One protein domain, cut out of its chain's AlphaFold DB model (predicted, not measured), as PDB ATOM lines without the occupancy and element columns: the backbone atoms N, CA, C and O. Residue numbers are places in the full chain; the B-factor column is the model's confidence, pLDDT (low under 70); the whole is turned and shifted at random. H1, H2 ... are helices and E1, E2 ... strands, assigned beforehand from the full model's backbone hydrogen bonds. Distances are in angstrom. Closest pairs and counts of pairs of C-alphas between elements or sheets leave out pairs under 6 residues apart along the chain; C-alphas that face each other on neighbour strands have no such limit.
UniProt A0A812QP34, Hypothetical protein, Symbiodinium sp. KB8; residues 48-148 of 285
ATOM      1  N   ASP A  48     111.148 140.409 209.395       84.31
ATOM      2  CA  ASP A  48     111.854 139.887 210.570       84.31
ATOM      3  C   ASP A  48     113.351 139.690 210.290       84.31
ATOM      4  O   ASP A  48     114.202 140.015 211.113       84.31
ATOM      5  N   ASP A  49     113.682 139.192 209.101       84.00
ATOM      6  CA  ASP A  49     115.056 138.952 208.668       84.00
ATOM      7  C   ASP A  49     115.805 140.266 208.373       84.00
ATOM      8  O   ASP A  49     116.969 140.426 208.745       84.00
ATOM      9  N   LEU A  50     115.121 141.259 207.791       85.81
ATOM     10  CA  LEU A  50     115.659 142.617 207.635       85.81
ATOM     11  C   LEU A  50     116.005 143.228 208.998       85.81
ATOM     12  O   LEU A  50     117.111 143.738 209.185       85.81
ATOM     13  N   GLU A  51     115.065 143.166 209.940       86.50
ATOM     14  CA  GLU A  51     115.209 143.734 211.280       86.50
ATOM     15  C   GLU A  51     116.196 142.954 212.145       86.50
ATOM     16  O   GLU A  51     116.816 143.537 213.032       86.50
ATOM     17  N   ALA A  52     116.398 141.663 211.890       86.56
ATOM     18  CA  ALA A  52     117.437 140.881 212.547       86.56
ATOM     19  C   ALA A  52     118.842 141.247 212.047       86.56
ATOM     20  O   ALA A  52     119.785 141.255 212.839       86.56
ATOM     21  N   ARG A  53     118.990 141.565 210.753       86.06
ATOM     22  CA  ARG A  53     120.299 141.774 210.110       86.06
ATOM     23  C   ARG A  53     120.790 143.211 210.092       86.06
ATOM     24  O   ARG A  53     121.997 143.428 210.180       86.06
ATOM     25  N   TYR A  54     119.891 144.180 209.976       87.81
ATOM     26  CA  TYR A  54     120.251 145.587 209.835       87.81
ATOM     27  C   TYR A  54     119.596 146.449 210.910       87.81
ATOM     28  O   TYR A  54     118.509 146.153 211.410       87.81
ATOM     29  N   ASP A  55     120.262 147.546 211.259       88.19
ATOM     30  CA  ASP A  55     119.683 148.577 212.113       88.19
ATOM     31  C   ASP A  55     118.730 149.448 211.293       88.19
ATOM     32  O   ASP A  55     119.154 150.173 210.388       88.19
ATOM     33  N   VAL A  56     117.433 149.363 211.601       87.12
ATOM     34  CA  VAL A  56     116.408 150.230 211.009       87.12
ATOM     35  C   VAL A  56     116.525 151.614 211.625       87.12
ATOM     36  O   VAL A  56     116.287 151.795 212.815       87.12
ATOM     37  N   LEU A  57     116.870 152.594 210.796       85.44
ATOM     38  CA  LEU A  57     117.049 153.978 211.222       85.44
ATOM     39  C   LEU A  57     115.751 154.766 211.066       85.44
ATOM     40  O   LEU A  57     115.368 155.522 211.953       85.44
ATOM     41  N   HIS A  58     115.061 154.564 209.941       82.06
ATOM     42  CA  HIS A  58     113.827 155.276 209.626       82.06
ATOM     43  C   HIS A  58     112.816 154.392 208.909       82.06
ATOM     44  O   HIS A  58     113.173 153.490 208.149       82.06
ATOM     45  N   THR A  59     111.544 154.712 209.132       83.62
ATOM     46  CA  THR A  59     110.392 154.076 208.501       83.62
ATOM     47  C   THR A  59     109.479 155.168 207.956       83.62
ATOM     48  O   THR A  59     109.085 156.059 208.704       83.62
ATOM     49  N   PHE A  60     109.154 155.101 206.668       76.56
ATOM     50  CA  PHE A  60     108.268 156.048 205.991       76.56
ATOM     51  C   PHE A  60     107.074 155.310 205.387       76.56
ATOM     52  O   PHE A  60     107.244 154.185 204.903       76.56
ATOM     53  N   PRO A  61     105.883 155.928 205.344       74.88
ATOM     54  CA  PRO A  61     104.796 155.395 204.539       74.88
ATOM     55  C   PRO A  61     105.233 155.345 203.070       74.88
ATOM     56  O   PRO A  61     105.836 156.289 202.553       74.88
ATOM     57  N   GLY A  62     104.962 154.224 202.408       70.38
ATOM     58  CA  GLY A  62     105.138 154.060 200.972       70.38
ATOM     59  C   GLY A  62     103.988 154.700 200.192       70.38
ATOM     60  O   GLY A  62     103.003 155.170 200.754       70.38
ATOM     61  N   ARG A  63     104.137 154.793 198.863       69.25
ATOM     62  CA  ARG A  63     103.142 155.464 198.001       69.25
ATOM     63  C   ARG A  63     101.769 154.791 198.075       69.25
ATOM     64  O   ARG A  63     100.752 155.441 197.857       69.25
ATOM     65  N   ASN A  64     101.758 153.492 198.349       69.81
ATOM     66  CA  ASN A  64     100.549 152.705 198.486       69.81
ATOM     67  C   ASN A  64     100.289 152.480 199.976       69.81
ATOM     68  O   ASN A  64     101.230 152.299 200.741       69.81
ATOM     69  N   ALA A  65      99.018 152.384 200.367       68.19
ATOM     70  CA  ALA A  65      98.617 152.145 201.758       68.19
ATOM     71  C   ALA A  65      99.204 150.859 202.383       68.19
ATOM     72  O   ALA A  65      99.237 150.719 203.602       68.19
ATOM     73  N   ASN A  66      99.670 149.950 201.525       73.00
ATOM     74  CA  ASN A  66     100.197 148.629 201.853       73.00
ATOM     75  C   ASN A  66     101.726 148.551 201.723       73.00
ATOM     76  O   ASN A  66     102.288 147.457 201.767       73.00
ATOM     77  N   THR A  67     102.407 149.675 201.477       74.94
ATOM     78  CA  THR A  67     103.865 149.707 201.376       74.94
ATOM     79  C   THR A  67     104.474 150.633 202.410       74.94
ATOM     80  O   THR A  67     103.925 151.677 202.752       74.94
ATOM     81  N   VAL A  68     105.638 150.241 202.907       79.31
ATOM     82  CA  VAL A  68     106.434 150.973 203.885       79.31
ATOM     83  C   VAL A  68     107.875 150.973 203.398       79.31
ATOM     84  O   VAL A  68     108.384 149.969 202.904       79.31
ATOM     85  N   LEU A  69     108.541 152.111 203.510       81.56
ATOM     86  CA  LEU A  69     109.936 152.275 203.129       81.56
ATOM     87  C   LEU A  69     110.791 152.268 204.390       81.56
ATOM     88  O   LEU A  69     110.564 153.075 205.291       81.56
ATOM     89  N   LYS A  70     111.782 151.379 204.454       84.44
ATOM     90  CA  LYS A  70     112.723 151.309 205.577       84.44
ATOM     91  C   LYS A  70     114.120 151.695 205.123       84.44
ATOM     92  O   LYS A  70     114.665 151.087 204.201       84.44
ATOM     93  N   ILE A  71     114.692 152.706 205.775       86.62
ATOM     94  CA  ILE A  71     116.105 153.063 205.623       86.62
ATOM     95  C   ILE A  71     116.873 152.386 206.748       86.62
ATOM     96  O   ILE A  71     116.566 152.584 207.926       86.62
ATOM     97  N   VAL A  72     117.874 151.603 206.371       88.56
ATOM     98  CA  VAL A  72     118.723 150.853 207.291       88.56
ATOM     99  C   VAL A  72     120.191 151.224 207.096       88.56
ATOM    100  O   VAL A  72     120.582 151.710 206.026       88.56
ATOM    101  N   ALA A  73     121.013 150.998 208.117       87.31
ATOM    102  CA  ALA A  73     122.463 151.109 207.975       87.31
ATOM    103  C   ALA A  73     122.970 150.145 206.887       87.31
ATOM    104  O   ALA A  73     122.500 149.012 206.781       87.31
ATOM    105  N   ALA A  74     123.915 150.583 206.049       84.19
ATOM    106  CA  ALA A  74     124.484 149.702 205.024       84.19
ATOM    107  C   ALA A  74     125.321 148.566 205.632       84.19
ATOM    108  O   ALA A  74     125.412 147.489 205.037       84.19
ATOM    109  N   ALA A  75     125.925 148.814 206.798       84.62
ATOM    110  CA  ALA A  75     126.603 147.802 207.589       84.62
ATOM    111  C   ALA A  75     125.576 146.914 208.306       84.62
ATOM    112  O   ALA A  75     124.553 147.389 208.797       84.62
ATOM    113  N   GLU A  76     125.858 145.615 208.349       85.19
ATOM    114  CA  GLU A  76     125.073 144.671 209.145       85.19
ATOM    115  C   GLU A  76     125.272 144.941 210.639       85.19
ATOM    116  O   GLU A  76     126.303 145.473 211.061       85.19
ATOM    117  N   LYS A  77     124.289 144.557 211.452       84.94
ATOM    118  CA  LYS A  77     124.347 144.708 212.908       84.94
ATOM    119  C   LYS A  77     125.628 144.097 213.470       84.94
ATOM    120  O   LYS A  77     125.961 142.943 213.203       84.94
ATOM    121  N   GLY A  78     126.341 144.880 214.276       80.81
ATOM    122  CA  GLY A  78     127.617 144.473 214.867       80.81
ATOM    123  C   GLY A  78     128.819 144.540 213.917       80.81
ATOM    124  O   GLY A  78     129.901 144.099 214.298       80.81
ATOM    125  N   GLN A  79     128.665 145.080 212.706       80.25
ATOM    126  CA  GLN A  79     129.772 145.415 211.809       80.25
ATOM    127  C   GLN A  79     129.981 146.934 211.780       80.25
ATOM    128  O   GLN A  79     129.025 147.699 211.701       80.25
ATOM    129  N   GLU A  80     131.239 147.379 211.789       75.69
ATOM    130  CA  GLU A  80     131.566 148.808 211.650       75.69
ATOM    131  C   GLU A  80     131.556 149.281 210.187       75.69
ATOM    132  O   GLU A  80     131.393 150.469 209.921       75.69
ATOM    133  N   GLN A  81     131.731 148.365 209.226       75.19
ATOM    134  CA  GLN A  81     131.830 148.691 207.802       75.19
ATOM    135  C   GLN A  81     130.977 147.757 206.941       75.19
ATOM    136  O   GLN A  81     130.869 146.557 207.198       75.19
ATOM    137  N   ALA A  82     130.379 148.319 205.891       73.69
ATOM    138  CA  ALA A  82     129.598 147.571 204.919       73.69
ATOM    139  C   ALA A  82     130.519 146.853 203.921       73.69
ATOM    140  O   ALA A  82     131.428 147.455 203.352       73.69
ATOM    141  N   LYS A  83     130.270 145.564 203.676       72.25
ATOM    142  CA  LYS A  83     131.003 144.783 202.671       72.25
ATOM    143  C   LYS A  83     130.481 145.113 201.272       72.25
ATOM    144  O   LYS A  83     129.271 145.109 201.070       72.25
ATOM    145  N   ASN A  84     131.382 145.320 200.310       70.12
ATOM    146  CA  ASN A  84     131.057 145.512 198.887       70.12
ATOM    147  C   ASN A  84     130.194 146.753 198.578       70.12
ATOM    148  O   ASN A  84     129.405 146.744 197.637       70.12
ATOM    149  N   VAL A  85     130.337 147.824 199.365       70.25
ATOM    150  CA  VAL A  85     129.592 149.081 199.195       70.25
ATOM    151  C   VAL A  85     130.566 150.232 198.955       70.25
ATOM    152  O   VAL A  85     131.627 150.287 199.577       70.25
ATOM    153  N   CYS A  86     130.231 151.149 198.043       72.00
ATOM    154  CA  CYS A  86     131.093 152.285 197.724       72.00
ATOM    155  C   CYS A  86     131.206 153.274 198.893       72.00
ATOM    156  O   CYS A  86     130.247 153.513 199.633       72.00
ATOM    157  N   GLU A  87     132.361 153.929 198.994       63.88
ATOM    158  CA  GLU A  87     132.587 155.009 199.951       63.88
ATOM    159  C   GLU A  87     131.564 156.138 199.711       63.88
ATOM    160  O   GLU A  87     131.445 156.685 198.616       63.88
ATOM    161  N   GLY A  88     130.743 156.423 200.726       71.94
ATOM    162  CA  GLY A  88     129.647 157.395 200.659       71.94
ATOM    163  C   GLY A  88     128.242 156.791 200.617       71.94
ATOM    164  O   GLY A  88     127.291 157.495 200.961       71.94
ATOM    165  N   GLN A  89     128.084 155.505 200.286       78.75
ATOM    166  CA  GLN A  89     126.811 154.777 200.389       78.75
ATOM    167  C   GLN A  89     126.648 154.191 201.797       78.75
ATOM    168  O   GLN A  89     126.929 153.029 202.065       78.75
ATOM    169  N   GLN A  90     126.212 155.031 202.729       83.31
ATOM    170  CA  GLN A  90     126.139 154.667 204.148       83.31
ATOM    171  C   GLN A  90     124.846 153.932 204.528       83.31
ATOM    172  O   GLN A  90     124.750 153.380 205.622       83.31
ATOM    173  N   HIS A  91     123.853 153.906 203.633       86.56
ATOM    174  CA  HIS A  91     122.513 153.416 203.942       86.56
ATOM    175  C   HIS A  91     121.932 152.563 202.814       86.56
ATOM    176  O   HIS A  91     122.230 152.787 201.637       86.56
ATOM    177  N   LYS A  92     121.052 151.628 203.178       85.31
ATOM    178  CA  LYS A  92     120.235 150.829 202.256       85.31
ATOM    179  C   LYS A  92     118.759 151.170 202.443       85.31
ATOM    180  O   LYS A  92     118.294 151.369 203.561       85.31
ATOM    181  N   LEU A  93     118.025 151.230 201.342       85.31
ATOM    182  CA  LEU A  93     116.582 151.414 201.305       85.31
ATOM    183  C   LEU A  93     115.913 150.099 200.921       85.31
ATOM    184  O   LEU A  93     116.264 149.528 199.890       85.31
ATOM    185  N   PHE A  94     114.921 149.684 201.705       84.19
ATOM    186  CA  PHE A  94     114.074 148.529 201.428       84.19
ATOM    187  C   PHE A  94     112.609 148.940 201.309       84.19
ATOM    188  O   PHE A  94     112.112 149.762 202.084       84.19
ATOM    189  N   VAL A  95     111.915 148.339 200.344       84.38
ATOM    190  CA  VAL A  95     110.463 148.459 200.193       84.38
ATOM    191  C   VAL A  95     109.813 147.233 200.821       84.38
ATOM    192  O   VAL A  95     110.005 146.110 200.358       84.38
ATOM    193  N   VAL A  96     109.036 147.458 201.870       82.88
ATOM    194  CA  VAL A  96     108.280 146.439 202.594       82.88
ATOM    195  C   VAL A  96     106.826 146.524 202.143       82.88
ATOM    196  O   VAL A  96     106.256 147.612 202.111       82.88
ATOM    197  N   SER A  97     106.235 145.396 201.766       79.06
ATOM    198  CA  SER A  97     104.831 145.292 201.361       79.06
ATOM    199  C   SER A  97     104.087 144.379 202.334       79.06
ATOM    200  O   SER A  97     104.597 143.319 202.694       79.06
ATOM    201  N   GLY A  98     102.892 144.778 202.764       70.56
ATOM    202  CA  GLY A  98     102.056 143.996 203.677       70.56
ATOM    203  C   GLY A  98     100.575 144.235 203.418       70.56
ATOM    204  O   GLY A  98     100.173 145.307 202.967       70.56
ATOM    205  N   SER A  99      99.751 143.225 203.667       56.59
ATOM    206  CA  SER A  99      98.303 143.328 203.522       56.59
ATOM    207  C   SER A  99      97.674 143.799 204.832       56.59
ATOM    208  O   SER A  99      97.124 142.974 205.543       56.59
ATOM    209  N   GLU A 100      97.786 145.087 205.172       50.88
ATOM    210  CA  GLU A 100      96.924 145.785 206.145       50.88
ATOM    211  C   GLU A 100      97.280 147.284 206.207       50.88
ATOM    212  O   GLU A 100      98.442 147.681 206.143       50.88
ATOM    213  N   VAL A 101      96.243 148.124 206.242       41.94
ATOM    214  CA  VAL A 101      96.260 149.553 205.888       41.94
ATOM    215  C   VAL A 101      96.887 150.414 206.990       41.94
ATOM    216  O   VAL A 101      96.402 150.436 208.119       41.94
ATOM    217  N   CYS A 102      97.919 151.187 206.642       41.41
ATOM    218  CA  CYS A 102      98.531 152.169 207.538       41.41
ATOM    219  C   CYS A 102      97.659 153.431 207.687       41.41
ATOM    220  O   CYS A 102      97.329 154.078 206.696       41.41
ATOM    221  N   ASN A 103      97.388 153.837 208.930       37.88
ATOM    222  CA  ASN A 103      97.134 155.229 209.303       37.88
ATOM    223  C   ASN A 103      97.920 155.542 210.585       37.88
ATOM    224  O   ASN A 103      97.875 154.761 211.528       37.88
ATOM    225  N   SER A 104      98.665 156.653 210.522       47.06
ATOM    226  CA  SER A 104      99.294 157.462 211.585       47.06
ATOM    227  C   SER A 104      99.517 156.807 212.960       47.06
ATOM    228  O   SER A 104      98.557 156.507 213.659       47.06
ATOM    229  N   ASP A 105     100.794 156.721 213.359       48.31
ATOM    230  CA  ASP A 105     101.348 156.141 214.603       48.31
ATOM    231  C   ASP A 105     101.539 154.615 214.592       48.31
ATOM    232  O   ASP A 105     101.020 153.870 215.421       48.31
ATOM    233  N   VAL A 106     102.315 154.106 213.631       48.62
ATOM    234  CA  VAL A 106     102.357 152.664 213.369       48.62
ATOM    235  C   VAL A 106     103.456 151.956 214.171       48.62
ATOM    236  O   VAL A 106     104.596 151.813 213.730       48.62
ATOM    237  N   THR A 107     103.063 151.416 215.326       45.88
ATOM    238  CA  THR A 107     103.560 150.095 215.737       45.88
ATOM    239  C   THR A 107     102.884 149.083 214.816       45.88
ATOM    240  O   THR A 107     101.663 148.947 214.847       45.88
ATOM    241  N   LEU A 108     103.659 148.439 213.942       48.19
ATOM    242  CA  LEU A 108     103.132 147.503 212.949       48.19
ATOM    243  C   LEU A 108     102.536 146.282 213.674       48.19
ATOM    244  O   LEU A 108     103.271 145.611 214.407       48.19
ATOM    245  N   PRO A 109     101.241 145.954 213.500       48.03
ATOM    246  CA  PRO A 109     100.755 144.638 213.881       48.03
ATOM    247  C   PRO A 109     101.514 143.602 213.055       48.03
ATOM    248  O   PRO A 109     101.857 143.846 211.898       48.03
ATOM    249  N   LYS A 110     101.813 142.465 213.681       53.44
ATOM    250  CA  LYS A 110     102.646 141.375 213.161       53.44
ATOM    251  C   LYS A 110     101.912 140.571 212.075       53.44
ATOM    252  O   LYS A 110     101.779 139.356 212.189       53.44
ATOM    253  N   THR A 111     101.360 141.248 211.076       52.88
ATOM    254  CA  THR A 111     100.859 140.628 209.853       52.88
ATOM    255  C   THR A 111     102.007 140.403 208.875       52.88
ATOM    256  O   THR A 111     103.092 140.960 209.012       52.88
ATOM    257  N   GLU A 112     101.828 139.458 207.963       60.56
ATOM    258  CA  GLU A 112     102.888 138.907 207.123       60.56
ATOM    259  C   GLU A 112     103.443 139.973 206.154       60.56
ATOM    260  O   GLU A 112     102.850 140.266 205.117       60.56
ATOM    261  N   TYR A 113     104.574 140.594 206.508       70.31
ATOM    262  CA  TYR A 113     105.268 141.560 205.652       70.31
ATOM    263  C   TYR A 113     106.336 140.865 204.807       70.31
ATOM    264  O   TYR A 113     107.242 140.207 205.333       70.31
ATOM    265  N   GLN A 114     106.288 141.088 203.496       73.62
ATOM    266  CA  GLN A 114     107.321 140.657 202.556       73.62
ATOM    267  C   GLN A 114     108.118 141.859 202.065       73.62
ATOM    268  O   GLN A 114     107.567 142.923 201.766       73.62
ATOM    269  N   LEU A 115     109.436 141.697 201.961       74.81
ATOM    270  CA  LEU A 115     110.237 142.656 201.210       74.81
ATOM    271  C   LEU A 115     109.944 142.466 199.724       74.81
ATOM    272  O   LEU A 115     109.796 141.341 199.247       74.81
ATOM    273  N   ALA A 116     109.861 143.569 198.981       68.00
ATOM    274  CA  ALA A 116     109.773 143.494 197.531       68.00
ATOM    275  C   ALA A 116     110.987 142.705 197.013       68.00
ATOM    276  O   ALA A 116     112.124 143.113 197.240       68.00
ATOM    277  N   HIS A 117     110.720 141.582 196.339       51.59
ATOM    278  CA  HIS A 117     111.673 140.489 196.116       51.59
ATOM    279  C   HIS A 117     112.984 140.846 195.385       51.59
ATOM    280  O   HIS A 117     113.882 140.016 195.391       51.59
ATOM    281  N   ASP A 118     113.111 142.053 194.822       49.91
ATOM    282  CA  ASP A 118     114.219 142.445 193.937       49.91
ATOM    283  C   ASP A 118     114.781 143.861 194.174       49.91
ATOM    284  O   ASP A 118     115.463 144.409 193.305       49.91
ATOM    285  N   ARG A 119     114.433 144.552 195.272       59.06
ATOM    286  CA  ARG A 119     114.686 146.006 195.345       59.06
ATOM    287  C   ARG A 119     115.223 146.486 196.685       59.06
ATOM    288  O   ARG A 119     114.494 147.107 197.461       59.06
ATOM    289  N   SER A 120     116.525 146.299 196.894       68.75
ATOM    290  CA  SER A 120     117.306 147.180 197.761       68.75
ATOM    291  C   SER A 120     117.999 148.273 196.935       68.75
ATOM    292  O   SER A 120     118.306 148.107 195.753       68.75
ATOM    293  N   SER A 121     118.181 149.459 197.512       75.31
ATOM    294  CA  SER A 121     118.912 150.553 196.857       75.31
ATOM    295  C   SER A 121     119.828 151.258 197.838       75.31
ATOM    296  O   SER A 121     119.433 151.552 198.964       75.31
ATOM    297  N   PHE A 122     121.040 151.590 197.402       78.69
ATOM    298  CA  PHE A 122     121.984 152.328 198.231       78.69
ATOM    299  C   PHE A 122     121.728 153.830 198.188       78.69
ATOM    300  O   PHE A 122     121.480 154.425 197.134       78.69
ATOM    301  N   LEU A 123     121.818 154.456 199.357       80.00
ATOM    302  CA  LEU A 123     121.638 155.887 199.539       80.00
ATOM    303  C   LEU A 123     122.895 156.494 200.160       80.00
ATOM    304  O   LEU A 123     123.493 155.934 201.083       80.00
ATOM    305  N   SER A 124     123.275 157.676 199.675       81.56
ATOM    306  CA  SER A 124     124.310 158.474 200.326       81.56
ATOM    307  C   SER A 124     123.782 159.157 201.585       81.56
ATOM    308  O   SER A 124     122.580 159.409 201.699       81.56
ATOM    309  N   GLY A 125     124.674 159.501 202.520       78.94
ATOM    310  CA  GLY A 125     124.296 160.216 203.749       78.94
ATOM    311  C   GLY A 125     123.533 161.521 203.475       78.94
ATOM    312  O   GLY A 125     122.491 161.764 204.075       78.94
ATOM    313  N   GLN A 126     123.965 162.300 202.476       79.12
ATOM    314  CA  GLN A 126     123.266 163.523 202.048       79.12
ATOM    315  C   GLN A 126     121.848 163.241 201.527       79.12
ATOM    316  O   GLN A 126     120.923 164.013 201.775       79.12
ATOM    317  N   LYS A 127     121.661 162.127 200.806       75.38
ATOM    318  CA  LYS A 127     120.346 161.738 200.288       75.38
ATOM    319  C   LYS A 127     119.411 161.336 201.424       75.38
ATOM    320  O   LYS A 127     118.265 161.764 201.420       75.38
ATOM    321  N   VAL A 128     119.896 160.576 202.407       78.69
ATOM    322  CA  VAL A 128     119.107 160.239 203.604       78.69
ATOM    323  C   VAL A 128     118.744 161.496 204.385       78.69
ATOM    324  O   VAL A 128     117.582 161.653 204.735       78.69
ATOM    325  N   GLN A 129     119.680 162.431 204.567       77.44
ATOM    326  CA  GLN A 129     119.401 163.712 205.219       77.44
ATOM    327  C   GLN A 129     118.263 164.477 204.542       77.44
ATOM    328  O   GLN A 129     117.315 164.888 205.208       77.44
ATOM    329  N   LYS A 130     118.295 164.580 203.213       76.56
ATOM    330  CA  LYS A 130     117.213 165.218 202.459       76.56
ATOM    331  C   LYS A 130     115.869 164.501 202.635       76.56
ATOM    332  O   LYS A 130     114.838 165.159 202.702       76.56
ATOM    333  N   LEU A 131     115.867 163.170 202.724       71.19
ATOM    334  CA  LEU A 131     114.645 162.391 202.956       71.19
ATOM    335  C   LEU A 131     114.104 162.562 204.376       71.19
ATOM    336  O   LEU A 131     112.892 162.659 204.547       71.19
ATOM    337  N   MET A 132     114.987 162.667 205.372       68.38
ATOM    338  CA  MET A 132     114.607 162.998 206.747       68.38
ATOM    339  C   MET A 132     113.964 164.388 206.832       68.38
ATOM    340  O   MET A 132     112.965 164.558 207.522       68.38
ATOM    341  N   GLU A 133     114.500 165.371 206.105       71.38
ATOM    342  CA  GLU A 133     113.971 166.742 206.076       71.38
ATOM    343  C   GLU A 133     112.633 166.855 205.324       71.38
ATOM    344  O   GLU A 133     111.860 167.779 205.575       71.38
ATOM    345  N   GLN A 134     112.346 165.933 204.396       63.44
ATOM    346  CA  GLN A 134     111.174 166.007 203.516       63.44
ATOM    347  C   GLN A 134     109.914 165.304 204.031       63.44
ATOM    348  O   GLN A 134     108.871 165.530 203.420       63.44
ATOM    349  N   GLY A 135     109.996 164.526 205.118       55.59
ATOM    350  CA  GLY A 135     108.911 164.121 206.037       55.59
ATOM    351  C   GLY A 135     107.670 163.398 205.484       55.59
ATOM    352  O   GLY A 135     107.317 162.346 205.994       55.59
ATOM    353  N   ASP A 136     107.030 163.925 204.441       52.62
ATOM    354  CA  ASP A 136     105.678 163.565 203.987       52.62
ATOM    355  C   ASP A 136     105.538 163.418 202.460       52.62
ATOM    356  O   ASP A 136     104.457 163.118 201.952       52.62
ATOM    357  N   ARG A 137     106.602 163.631 201.672       55.59
ATOM    358  CA  ARG A 137     106.514 163.598 200.197       55.59
ATOM    359  C   ARG A 137     106.998 162.287 199.599       55.59
ATOM    360  O   ARG A 137     107.901 162.242 198.769       55.59
ATOM    361  N   THR A 138     106.338 161.202 199.982       56.19
ATOM    362  CA  THR A 138     106.584 159.853 199.455       56.19
ATOM    363  C   THR A 138     106.510 159.769 197.918       56.19
ATOM    364  O   THR A 138     107.195 158.944 197.311       56.19
ATOM    365  N   GLY A 139     105.726 160.645 197.271       57.41
ATOM    366  CA  GLY A 139     105.702 160.800 195.809       57.41
ATOM    367  C   GLY A 139     107.043 161.271 195.231       57.41
ATOM    368  O   GLY A 139     107.578 160.625 194.334       57.41
ATOM    369  N   ASP A 140     107.641 162.306 195.829       58.72
ATOM    370  CA  ASP A 140     108.912 162.903 195.393       58.72
ATOM    371  C   ASP A 140     110.088 161.918 195.530       58.72
ATOM    372  O   ASP A 140     111.017 161.924 194.719       58.72
ATOM    373  N   LEU A 141     110.054 161.038 196.540       60.34
ATOM    374  CA  LEU A 141     111.071 160.000 196.736       60.34
ATOM    375  C   LEU A 141     111.017 158.939 195.629       60.34
ATOM    376  O   LEU A 141     112.064 158.528 195.127       60.34
ATOM    377  N   MET A 142     109.822 158.506 195.225       59.38
ATOM    378  CA  MET A 142     109.683 157.539 194.135       59.38
ATOM    379  C   MET A 142     109.999 158.170 192.776       59.38
ATOM    380  O   MET A 142     110.687 157.532 191.984       59.38
ATOM    381  N   ASP A 143     109.606 159.422 192.533       60.09
ATOM    382  CA  ASP A 143     109.989 160.159 191.320       60.09
ATOM    383  C   ASP A 143     111.510 160.347 191.241       60.09
ATOM    384  O   ASP A 143     112.109 160.189 190.177       60.09
ATOM    385  N   PHE A 144     112.174 160.573 192.378       54.94
ATOM    386  CA  PHE A 144     113.632 160.600 192.454       54.94
ATOM    387  C   PHE A 144     114.261 159.225 192.172       54.94
ATOM    388  O   PHE A 144     115.220 159.127 191.398       54.94
ATOM    389  N   LEU A 145     113.763 158.156 192.807       55.88
ATOM    390  CA  LEU A 145     114.265 156.792 192.595       55.88
ATOM    391  C   LEU A 145     114.076 156.361 191.134       55.88
ATOM    392  O   LEU A 145     114.975 155.763 190.553       55.88
ATOM    393  N   MET A 146     112.965 156.740 190.503       53.53
ATOM    394  CA  MET A 146     112.710 156.478 189.087       53.53
ATOM    395  C   MET A 146     113.535 157.376 188.152       53.53
ATOM    396  O   MET A 146     114.040 156.893 187.142       53.53
ATOM    397  N   SER A 147     113.752 158.648 188.493       45.12
ATOM    398  CA  SER A 147     114.585 159.564 187.697       45.12
ATOM    399  C   SER A 147     116.075 159.204 187.729       45.12
ATOM    400  O   SER A 147     116.810 159.574 186.814       45.12
ATOM    401  N   SER A 148     116.542 158.486 188.752       43.72
ATOM    402  CA  SER A 148     117.917 157.964 188.800       43.72
ATOM    403  C   SER A 148     118.093 156.651 188.021       43.72
ATOM    404  O   SER A 148     119.223 156.293 187.699       43.72
TER     405      SER A 148
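AT A GLANCE: This is residues 48 to 148 of the 285 residues of the protein "Hypothetical protein" of Symbiodinium sp. KB8 (UniProt A0A812QP34). A strongly twisted sheet of four antiparallel strands forms the core, with the short helix H1 over one face and H2 over the other. H3 follows H2, close to it, and only grazes the sheet; two long loops, residues 77 to 90 and 99 to 112, extend from opposite ends of the strands and make the longest axis. The printed part has 101 residues, with three named helices and four named strands in the order H1 E1 E2 E3 E4 H2 H3, and the sheet order is E1 - E2 - E3 - E4. The class is mixed, helices and strands. The whole is compact, with a radius of gyration of the C-alphas of 13.5 A, and rounded, spanning 37 by 29 by 24 A.

HOW THE PARTS SIT: H1, residues 48 to 53, is on the sheet formed by E1, residues 54 to 61, E2, residues 67 to 76, E3, residues 91 to 98, and E4, residues 113 to 123. The closest C-alphas of H1 and E2 are those of Arg 53 and Glu 76, 5.7 A apart. E1 to E4 form a meander, each strand the antiparallel neighbour of the one before, and E1 and E4 are the edge strands. E1 bends by 66 degrees at residue 57, E2 by 66 degrees at residue 73 and E4 by 85 degrees at residue 118. In the hairpin E1 and E2, N 60 and O 69 are within hydrogen-bond range at 2.8 A; in E2 and E3, N 70 and O 94 at 2.9 A; in E3 and E4, N 93 and O 121 at 2.8 A. H2, residues 125 to 134, is on the opposite face from H1, giving three layers, helices on both faces of a sheet. Its height over the sheet is 9.6 A, and its closest C-alpha pair with E3 is His 91 and Gly 125, 7.0 A apart. H3, residues 138 to 147, is close to H2 but not clearly touching, with the C-alphas of Leu 131 and Leu 141 closest at 7.6 A; they run opposite ways at a tilt of 37 degrees, only just steep. In H1, H2 and H3 every O i to N i+4 pair is within hydrogen-bond range.

IN THESE COORDINATES: H1 begins at C-alpha 48, (111.854, 139.887, 210.570). From first to last C-alpha E1 measures 19.1 A, E2 23.1 A, E3 22.5 A and E4 22.6 A; H2 measures 14.3 A and H3 14.2 A. E4 ends at C-alpha 123, (121.638, 155.887, 199.539), and H3 at C-alpha 147, (114.585, 159.564, 187.697).

THE WHOLE: The C-alphas of Glu 87 and Glu 100 are the two farthest apart, at 37.4 A. The printed part has no cut. The links E2 to E3 and E3 to E4 are long, 14 residues each. The mean pLDDT of the printed part is 70.3; among the residues under 70 are 99 to 112 and 134 to 148.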